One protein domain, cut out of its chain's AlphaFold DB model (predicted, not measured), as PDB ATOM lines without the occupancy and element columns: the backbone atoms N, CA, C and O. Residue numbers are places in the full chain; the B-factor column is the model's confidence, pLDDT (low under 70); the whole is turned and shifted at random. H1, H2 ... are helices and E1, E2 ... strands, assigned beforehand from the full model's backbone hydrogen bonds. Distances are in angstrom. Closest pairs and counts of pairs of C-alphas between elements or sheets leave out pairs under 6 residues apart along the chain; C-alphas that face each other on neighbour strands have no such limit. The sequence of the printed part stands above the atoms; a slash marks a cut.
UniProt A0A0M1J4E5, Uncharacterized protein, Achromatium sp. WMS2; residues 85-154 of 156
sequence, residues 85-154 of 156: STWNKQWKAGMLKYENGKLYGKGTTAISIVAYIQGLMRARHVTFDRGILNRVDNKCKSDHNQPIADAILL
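Overview. This is residues 85 to 154 of the 156 residues of an uncharacterized protein of Achromatium sp. WMS2 (UniProt A0A0M1J4E5). A small two-stranded hairpin, E1 and E2, packs beside the long helix H2, with E2 next to the helix, and the two together make one side of a compact body. The shorter helices make the other side: H1 packs near the first part of H2 and on H3, while H3 runs away from the hairpin and the chain then folds back into the small helix H4, which packs on H3. The printed part has 70 residues with four named helices and two named strands, in the order H1, E1, E2, H2, H3, H4; the class is mostly helix, and the sheet, order E1 - E2, is antiparallel. The whole is compact, with a radius of gyration of the C-alphas of 11.0 A, and rounded, spanning 28 by 27 by 18 A.

Arrangement. E1, residues 96 to 99, and E2, residues 102 to 105, form an antiparallel hairpin, with 153 degrees between their directions. N 97 and O 104 are 2.9 A apart and N 104 and O 97 2.8 A, both within hydrogen-bond range. E2 and H2, residues 108 to 123, have 8 pairs of C-alphas within 8 A, the closest being those of Gly 105 and Ile 111, 4.5 A apart. H1, residues 85 to 92, only just touches H2, with 3 pairs of C-alphas within 8 A, the closest those of Gln 90 and Ala 110 at 6.3 A; H2 touches H1 with residues 109 to 113 alone. They run opposite ways at a steep tilt of 69 degrees, only just short of about perpendicular. H1 also touches H3, residues 130 to 142, the closest C-alphas being those of Asn 88 and Cys 140, 6.9 A apart; H3 touches H1 with residues 137 to 141 alone. They run opposite ways at a steep tilt of 58 degrees. H4, residues 148 to 152, touches H3, the closest C-alphas being those of Val 136 and Ala 151 at 5.2 A. H4 is close to H2 but not clearly touching it, the C-alphas of Leu 120 and Ala 149 being 7.2 A apart. H2 and H3 are apart. In H1, H2, H3 and H4 every O i to N i+4 pair is within hydrogen-bond range.

Along the chain. H2 measures 22.5 A from C-alpha 108 at (146.111, 107.700, 135.241) to C-alpha 123 at (141.323, 98.908, 115.128). H3 measures 18.3 A, H1 10.5 A, E2 10.1 A, E1 10.0 A and H4 6.3 A. H1 begins with C-alpha 85 at (143.701, 119.891, 124.277), and H4 ends with C-alpha 152 at (145.088, 110.045, 113.976).

Size, cuts and confidence. The two C-alphas farthest apart, those of Asn 100 and Asn 145, are 29.6 A apart. The printed part has no cut and no long link. The mean pLDDT of the printed part is 81.1, and residues 107 to 109, 123 to 124 and 153 to 154 are under 70.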
ATOM      1  N   SER A  85     143.347 119.148 123.060       89.00
ATOM      2  CA  SER A  85     143.701 119.891 124.277       89.00
ATOM      3  C   SER A  85     144.192 118.987 125.420       89.00
ATOM      4  O   SER A  85     145.136 119.337 126.132       89.00
ATOM      5  N   THR A  86     143.606 117.796 125.574       87.81
ATOM      6  CA  THR A  86     143.997 116.823 126.606       87.81
ATOM      7  C   THR A  86     145.336 116.176 126.264       87.81
ATOM      8  O   THR A  86     146.195 116.062 127.141       87.81
ATOM      9  N   TRP A  87     145.541 115.826 124.988       90.31
ATOM     10  CA  TRP A  87     146.839 115.389 124.466       90.31
ATOM     11  C   TRP A  87     147.927 116.417 124.768       90.31
ATOM     12  O   TRP A  87     148.882 116.107 125.478       90.31
ATOM     13  N   ASN A  88     147.735 117.662 124.320       92.88
ATOM     14  CA  ASN A  88     148.715 118.734 124.467       92.88
ATOM     15  C   ASN A  88     149.088 118.974 125.932       92.88
ATOM     16  O   ASN A  88     150.263 119.156 126.246       92.88
ATOM     17  N   LYS A  89     148.102 118.952 126.841       92.56
ATOM     18  CA  LYS A  89     148.344 119.133 128.276       92.56
ATOM     19  C   LYS A  89     149.262 118.045 128.833       92.56
ATOM     20  O   LYS A  89     150.213 118.365 129.540       92.56
ATOM     21  N   GLN A  90     148.996 116.777 128.520       89.25
ATOM     22  CA  GLN A  90     149.806 115.663 129.019       89.25
ATOM     23  C   GLN A  90     151.174 115.584 128.328       89.25
ATOM     24  O   GLN A  90     152.176 115.309 128.987       89.25
ATOM     25  N   TRP A  91     151.230 115.889 127.030       91.62
ATOM     26  CA  TRP A  91     152.465 115.923 126.248       91.62
ATOM     27  C   TRP A  91     153.423 117.006 126.758       91.62
ATOM     28  O   TRP A  91     154.558 116.709 127.122       91.62
ATOM     29  N   LYS A  92     152.945 118.251 126.897       93.12
ATOM     30  CA  LYS A  92     153.742 119.382 127.407       93.12
ATOM     31  C   LYS A  92     154.195 119.179 128.855       93.12
ATOM     32  O   LYS A  92     155.273 119.627 129.222       93.12
ATOM     33  N   ALA A  93     153.389 118.496 129.666       90.31
ATOM     34  CA  ALA A  93     153.740 118.157 131.043       90.31
ATOM     35  C   ALA A  93     154.769 117.014 131.157       90.31
ATOM     36  O   ALA A  93     155.108 116.621 132.272       90.31
ATOM     37  N   GLY A  94     155.229 116.431 130.042       89.56
ATOM     38  CA  GLY A  94     156.131 115.276 130.052       89.56
ATOM     39  C   GLY A  94     155.485 114.002 130.608       89.56
ATOM     40  O   GLY A  94     156.184 113.055 130.964       89.56
ATOM     41  N   MET A  95     154.151 113.970 130.702       86.94
ATOM     42  CA  MET A  95     153.401 112.797 131.157       86.94
ATOM     43  C   MET A  95     153.234 111.769 130.040       86.94
ATOM     44  O   MET A  95     152.947 110.612 130.320       86.94
ATOM     45  N   LEU A  96     153.425 112.172 128.785       87.38
ATOM     46  CA  LEU A  96     153.505 111.277 127.637       87.38
ATOM     47  C   LEU A  96     154.947 111.238 127.132       87.38
ATOM     48  O   LEU A  96     155.579 112.281 126.971       87.38
ATOM     49  N   LYS A  97     155.465 110.036 126.876       87.62
ATOM     50  CA  LYS A  97     156.823 109.820 126.361       87.62
ATOM     51  C   LYS A  97     156.787 108.813 125.222       87.62
ATOM     52  O   LYS A  97     156.131 107.783 125.335       87.62
ATOM     53  N   TYR A  98     157.513 109.092 124.147       86.56
ATOM     54  CA  TYR A  98     157.751 108.121 123.082       86.56
ATOM     55  C   TYR A  98     159.198 107.642 123.125       86.56
ATOM     56  O   TYR A  98     160.124 108.445 123.018       86.56
ATOM     57  N   GLU A  99     159.388 106.340 123.293       80.88
ATOM     58  CA  GLU A  99     160.700 105.715 123.450       80.88
ATOM     59  C   GLU A  99     160.650 104.295 122.883       80.88
ATOM     60  O   GLU A  99     159.629 103.620 122.995       80.88
ATOM     61  N   ASN A 100     161.720 103.837 122.232       81.75
ATOM     62  CA  ASN A 100     161.832 102.461 121.719       81.75
ATOM     63  C   ASN A 100     160.620 101.986 120.887       81.75
ATOM     64  O   ASN A 100     160.159 100.853 121.027       81.75
ATOM     65  N   GLY A 101     160.064 102.865 120.046       77.38
ATOM     66  CA  GLY A 101     158.920 102.526 119.192       77.38
ATOM     67  C   GLY A 101     157.559 102.527 119.895       77.38
ATOM     68  O   GLY A 101     156.569 102.105 119.305       77.38
ATOM     69  N   LYS A 102     157.481 102.954 121.161       81.38
ATOM     70  CA  LYS A 102     156.272 102.836 121.986       81.38
ATOM     71  C   LYS A 102     155.923 104.153 122.667       81.38
ATOM     72  O   LYS A 102     156.794 104.907 123.095       81.38
ATOM     73  N   LEU A 103     154.620 104.413 122.776       82.31
ATOM     74  CA  LEU A 103     154.074 105.514 123.563       82.31
ATOM     75  C   LEU A 103     153.807 105.045 124.997       82.31
ATOM     76  O   LEU A 103     153.148 104.028 125.208       82.31
ATOM     77  N   TYR A 104     154.283 105.821 125.962       83.19
ATOM     78  CA  TYR A 104     154.146 105.601 127.395       83.19
ATOM     79  C   TYR A 104     153.436 106.782 128.047       83.19
ATOM     80  O   TYR A 104     153.592 107.927 127.620       83.19
ATOM     81  N   GLY A 105     152.675 106.493 129.100       79.56
ATOM     82  CA  GLY A 105     151.974 107.483 129.905       79.56
ATOM     83  C   GLY A 105     152.347 107.353 131.380       79.56
ATOM     84  O   GLY A 105     152.364 106.246 131.916       79.56
ATOM     85  N   LYS A 106     152.619 108.478 132.043       71.25
ATOM     86  CA  LYS A 106     152.848 108.578 133.486       71.25
ATOM     87  C   LYS A 106     151.606 109.165 134.158       71.25
ATOM     88  O   LYS A 106     151.205 110.288 133.872       71.25
ATOM     89  N   GLY A 107     151.001 108.401 135.065       69.62
ATOM     90  CA  GLY A 107     149.756 108.778 135.739       69.62
ATOM     91  C   GLY A 107     148.499 108.327 134.991       69.62
ATOM     92  O   GLY A 107     148.531 107.978 133.812       69.62
ATOM     93  N   THR A 108     147.372 108.314 135.697       67.62
ATOM     94  CA  THR A 108     146.111 107.700 135.241       67.62
ATOM     95  C   THR A 108     145.583 108.302 133.937       67.62
ATOM     96  O   THR A 108     145.199 107.565 133.027       67.62
ATOM     97  N   THR A 109     145.618 109.630 133.805       69.50
ATOM     98  CA  THR A 109     145.168 110.331 132.593       69.50
ATOM     99  C   THR A 109     146.037 109.984 131.389       69.50
ATOM    100  O   THR A 109     145.510 109.615 130.345       69.50
ATOM    101  N   ALA A 110     147.364 110.042 131.527       70.38
ATOM    102  CA  ALA A 110     148.275 109.734 130.431       70.38
ATOM    103  C   ALA A 110     148.195 108.258 130.013       70.38
ATOM    104  O   ALA A 110     148.162 107.969 128.821       70.38
ATOM    105  N   ILE A 111     148.076 107.329 130.968       75.56
ATOM    106  CA  ILE A 111     147.850 105.900 130.685       75.56
ATOM    107  C   ILE A 111     146.561 105.703 129.876       75.56
ATOM    108  O   ILE A 111     146.556 104.956 128.898       75.56
ATOM    109  N   SER A 112     145.490 106.415 130.234       72.81
ATOM    110  CA  SER A 112     144.214 106.346 129.511       72.81
ATOM    111  C   SER A 112     144.337 106.860 128.072       72.81
ATOM    112  O   SER A 112     143.779 106.256 127.159       72.81
ATOM    113  N   ILE A 113     145.112 107.931 127.849       77.44
ATOM    114  CA  ILE A 113     145.423 108.441 126.501       77.44
ATOM    115  C   ILE A 113     146.176 107.388 125.686       77.44
ATOM    116  O   ILE A 113     145.809 107.121 124.543       77.44
ATOM    117  N   VAL A 114     147.209 106.764 126.263       79.25
ATOM    118  CA  VAL A 114     147.990 105.731 125.569       79.25
ATOM    119  C   VAL A 114     147.115 104.548 125.170       79.25
ATOM    120  O   VAL A 114     147.158 104.134 124.013       79.25
ATOM    121  N   ALA A 115     146.298 104.037 126.095       74.94
ATOM    122  CA  ALA A 115     145.389 102.930 125.817       74.94
ATOM    123  C   ALA A 115     144.399 103.279 124.695       74.94
ATOM    124  O   ALA A 115     144.221 102.493 123.765       74.94
ATOM    125  N   TYR A 116     143.821 104.484 124.737       77.00
ATOM    126  CA  TYR A 116     142.898 104.967 123.712       77.00
ATOM    127  C   TYR A 116     143.548 105.023 122.322       77.00
ATOM    128  O   TYR A 116     143.011 104.480 121.358       77.00
ATOM    129  N   ILE A 117     144.736 105.626 122.216       76.81
ATOM    130  CA  ILE A 117     145.467 105.741 120.947       76.81
ATOM    131  C   ILE A 117     145.868 104.362 120.426       76.81
ATOM    132  O   ILE A 117     145.675 104.074 119.250       76.81
ATOM    133  N   GLN A 118     146.393 103.485 121.285       75.38
ATOM    134  CA  GLN A 118     146.763 102.129 120.880       75.38
ATOM    135  C   GLN A 118     145.553 101.332 120.381       75.38
ATOM    136  O   GLN A 118     145.666 100.645 119.365       75.38
ATOM    137  N   GLY A 119     144.401 101.457 121.046       71.88
ATOM    138  CA  GLY A 119     143.142 100.857 120.603       71.88
ATOM    139  C   GLY A 119     142.718 101.361 119.224       71.88
ATOM    140  O   GLY A 119     142.475 100.557 118.324       71.88
ATOM    141  N   LEU A 120     142.725 102.682 119.012       73.31
ATOM    142  CA  LEU A 120     142.411 103.287 117.711       73.31
ATOM    143  C   LEU A 120     143.334 102.791 116.591       73.31
ATOM    144  O   LEU A 120     142.865 102.463 115.503       73.31
ATOM    145  N   MET A 121     144.638 102.717 116.855       71.69
ATOM    146  CA  MET A 121     145.632 102.290 115.865       71.69
ATOM    147  C   MET A 121     145.453 100.819 115.492       71.69
ATOM    148  O   MET A 121     145.441 100.481 114.308       71.69
ATOM    149  N   ARG A 122     145.234  99.945 116.484       70.69
ATOM    150  CA  ARG A 122     144.964  98.516 116.257       70.69
ATOM    151  C   ARG A 122     143.684  98.298 115.464       70.69
ATOM    152  O   ARG A 122     143.706  97.544 114.496       70.69
ATOM    153  N   ALA A 123     142.606  98.993 115.825       66.19
ATOM    154  CA  ALA A 123     141.323  98.908 115.128       66.19
ATOM    155  C   ALA A 123     141.419  99.318 113.648       66.19
ATOM    156  O   ALA A 123     140.596  98.915 112.831       66.19
ATOM    157  N   ARG A 124     142.425 100.122 113.295       65.44
ATOM    158  CA  ARG A 124     142.638 100.648 111.943       65.44
ATOM    159  C   ARG A 124     143.846 100.050 111.235       65.44
ATOM    160  O   ARG A 124     144.178 100.510 110.148       65.44
ATOM    161  N   HIS A 125     144.487  99.044 111.830       70.75
ATOM    162  CA  HIS A 125     145.701  98.419 111.300       70.75
ATOM    163  C   HIS A 125     146.828  99.425 111.004       70.75
ATOM    164  O   HIS A 125     147.614  99.252 110.075       70.75
ATOM    165  N   VAL A 126     146.913 100.486 111.807       71.44
ATOM    166  CA  VAL A 126     147.939 101.520 111.687       71.44
ATOM    167  C   VAL A 126     149.119 101.158 112.588       71.44
ATOM    168  O   VAL A 126     148.951 100.918 113.784       71.44
ATOM    169  N   THR A 127     150.325 101.129 112.022       77.88
ATOM    170  CA  THR A 127     151.551 100.907 112.800       77.88
ATOM    171  C   THR A 127     151.930 102.192 113.516       77.88
ATOM    172  O   THR A 127     152.135 103.213 112.872       77.88
ATOM    173  N   PHE A 128     152.016 102.152 114.845       76.00
ATOM    174  CA  PHE A 128     152.379 103.328 115.625       76.00
ATOM    175  C   PHE A 128     153.882 103.598 115.533       76.00
ATOM    176  O   PHE A 128     154.686 102.797 116.006       76.00
ATOM    177  N   ASP A 129     154.251 104.739 114.957       83.12
ATOM    178  CA  ASP A 129     155.637 105.180 114.838       83.12
ATOM    179  C   ASP A 129     155.796 106.673 115.174       83.12
ATOM    180  O   ASP A 129     154.840 107.394 115.489       83.12
ATOM    181  N   ARG A 130     157.042 107.154 115.101       83.06
ATOM    182  CA  ARG A 130     157.377 108.550 115.397       83.06
ATOM    183  C   ARG A 130     156.784 109.529 114.379       83.06
ATOM    184  O   ARG A 130     156.490 110.664 114.739       83.06
ATOM    185  N   GLY A 131     156.610 109.114 113.127       85.56
ATOM    186  CA  GLY A 131     156.019 109.940 112.079       85.56
ATOM    187  C   GLY A 131     154.541 110.215 112.344       85.56
ATOM    188  O   GLY A 131     154.105 111.366 112.278       85.56
ATOM    189  N   ILE A 132     153.785 109.183 112.722       83.62
ATOM    190  CA  ILE A 132     152.377 109.317 113.114       83.62
ATOM    191  C   ILE A 132     152.247 110.177 114.362       83.62
ATOM    192  O   ILE A 132     151.428 111.092 114.388       83.62
ATOM    193  N   LEU A 133     153.085 109.934 115.368       87.06
ATOM    194  CA  LEU A 133     153.112 110.731 116.588       87.06
ATOM    195  C   LEU A 133     153.327 112.223 116.294       87.06
ATOM    196  O   LEU A 133     152.569 113.056 116.782       87.06
ATOM    197  N   ASN A 134     154.316 112.559 115.459       87.88
ATOM    198  CA  ASN A 134     154.583 113.940 115.058       87.88
ATOM    199  C   ASN A 134     153.391 114.554 114.312       87.88
ATOM    200  O   ASN A 134     153.079 115.728 114.503       87.88
ATOM    201  N   ARG A 135     152.703 113.774 113.470       86.81
ATOM    202  CA  ARG A 135     151.509 114.239 112.755       86.81
ATOM    203  C   ARG A 135     150.358 114.533 113.715       86.81
ATOM    204  O   ARG A 135     149.751 115.594 113.603       86.81
ATOM    205  N   VAL A 136     150.096 113.629 114.662       87.56
ATOM    206  CA  VAL A 136     149.085 113.821 115.711       87.56
ATOM    207  C   VAL A 136     149.415 115.064 116.529       87.56
ATOM    208  O   VAL A 136     148.551 115.916 116.699       87.56
ATOM    209  N   ASP A 137     150.666 115.212 116.968       90.25
ATOM    210  CA  ASP A 137     151.107 116.363 117.756       90.25
ATOM    211  C   ASP A 137     150.950 117.685 116.988       90.25
ATOM    212  O   ASP A 137     150.350 118.632 117.494       90.25
ATOM    213  N   ASN A 138     151.398 117.744 115.731       91.00
ATOM    214  CA  ASN A 138     151.241 118.931 114.888       91.00
ATOM    215  C   ASN A 138     149.768 119.283 114.662       91.00
ATOM    216  O   ASN A 138     149.377 120.445 114.776       91.00
ATOM    217  N   LYS A 139     148.932 118.280 114.383       90.00
ATOM    218  CA  LYS A 139     147.503 118.490 114.169       90.00
ATOM    219  C   LYS A 139     146.845 118.983 115.457       90.00
ATOM    220  O   LYS A 139     146.156 120.000 115.422       90.00
ATOM    221  N   CYS A 140     147.149 118.368 116.597       91.19
ATOM    222  CA  CYS A 140     146.630 118.775 117.899       91.19
ATOM    223  C   CYS A 140     147.130 120.138 118.388       91.19
ATOM    224  O   CYS A 140     146.439 120.795 119.172       91.19
ATOM    225  N   LYS A 141     148.296 120.597 117.929       92.62
ATOM    226  CA  LYS A 141     148.750 121.980 118.123       92.62
ATOM    227  C   LYS A 141     147.951 122.980 117.289       92.62
ATOM    228  O   LYS A 141     147.722 124.081 117.768       92.62
ATOM    229  N   SER A 142     147.536 122.604 116.075       91.00
ATOM    230  CA  SER A 142     146.778 123.489 115.176       91.00
ATOM    231  C   SER A 142     145.302 123.643 115.556       91.00
ATOM    232  O   SER A 142     144.750 124.728 115.417       91.00
ATOM    233  N   ASP A 143     144.671 122.581 116.061       89.94
ATOM    234  CA  ASP A 143     143.285 122.615 116.525       89.94
ATOM    235  C   ASP A 143     143.161 121.839 117.842       89.94
ATOM    236  O   ASP A 143     143.311 120.615 117.905       89.94
ATOM    237  N   HIS A 144     142.913 122.588 118.912       90.00
ATOM    238  CA  HIS A 144     142.808 122.079 120.275       90.00
ATOM    239  C   HIS A 144     141.473 121.394 120.573       90.00
ATOM    240  O   HIS A 144     141.398 120.575 121.495       90.00
ATOM    241  N   ASN A 145     140.432 121.743 119.820       86.44
ATOM    242  CA  ASN A 145     139.063 121.310 120.064       86.44
ATOM    243  C   ASN A 145     138.669 120.124 119.185       86.44
ATOM    244  O   ASN A 145     137.620 119.528 119.421       86.44
ATOM    245  N   GLN A 146     139.504 119.740 118.217       82.38
ATOM    246  CA  GLN A 146     139.280 118.513 117.464       82.38
ATOM    247  C   GLN A 146     139.493 117.259 118.344       82.38
ATOM    248  O   GLN A 146     140.355 117.240 119.240       82.38
ATOM    249  N   PRO A 147     138.761 116.171 118.064       84.50
ATOM    250  CA  PRO A 147     139.053 114.851 118.603       84.50
ATOM    251  C   PRO A 147     140.438 114.356 118.173       84.50
ATOM    252  O   PRO A 147     140.798 114.396 116.998       84.50
ATOM    253  N   ILE A 148     141.199 113.779 119.104       81.19
ATOM    254  CA  ILE A 148     142.496 113.159 118.795       81.19
ATOM    255  C   ILE A 148     142.352 111.994 117.805       81.19
ATOM    256  O   ILE A 148     143.263 111.725 117.025       81.19
ATOM    257  N   ALA A 149     141.196 111.322 117.797       77.94
ATOM    258  CA  ALA A 149     140.880 110.301 116.808       77.94
ATOM    259  C   ALA A 149     140.954 110.865 115.384       77.94
ATOM    260  O   ALA A 149     141.564 110.246 114.521       77.94
ATOM    261  N   ASP A 150     140.437 112.067 115.145       78.81
ATOM    262  CA  ASP A 150     140.453 112.677 113.814       78.81
ATOM    263  C   ASP A 150     141.870 113.105 113.408       78.81
ATOM    264  O   ASP A 150     142.255 112.976 112.247       78.81
ATOM    265  N   ALA A 151     142.694 113.515 114.379       81.88
ATOM    266  CA  ALA A 151     144.114 113.787 114.156       81.88
ATOM    267  C   ALA A 151     144.915 112.524 113.776       81.88
ATOM    268  O   ALA A 151     145.892 112.605 113.029       81.88
ATOM    269  N   ILE A 152     144.498 111.358 114.275       75.25
ATOM    270  CA  ILE A 152     145.088 110.045 113.976       75.25
ATOM    271  C   ILE A 152     144.612 109.513 112.620       75.25
ATOM    272  O   ILE A 152     145.400 108.954 111.858       75.25
ATOM    273  N   LEU A 153     143.323 109.678 112.322       68.06
ATOM    274  CA  LEU A 153     142.628 109.041 111.202       68.06
ATOM    275  C   LEU A 153     142.669 109.845 109.901       68.06
ATOM    276  O   LEU A 153     141.852 109.582 109.018       68.06
ATOM    277  N   LEU A 154     143.595 110.799 109.761       58.38
ATOM    278  CA  LEU A 154     143.772 111.570 108.528       58.38
ATOM    279  C   LEU A 154     143.827 110.623 107.319       58.38
ATOM    280  O   LEU A 154     144.821 109.920 107.111       58.38
TER     281      LEU A 154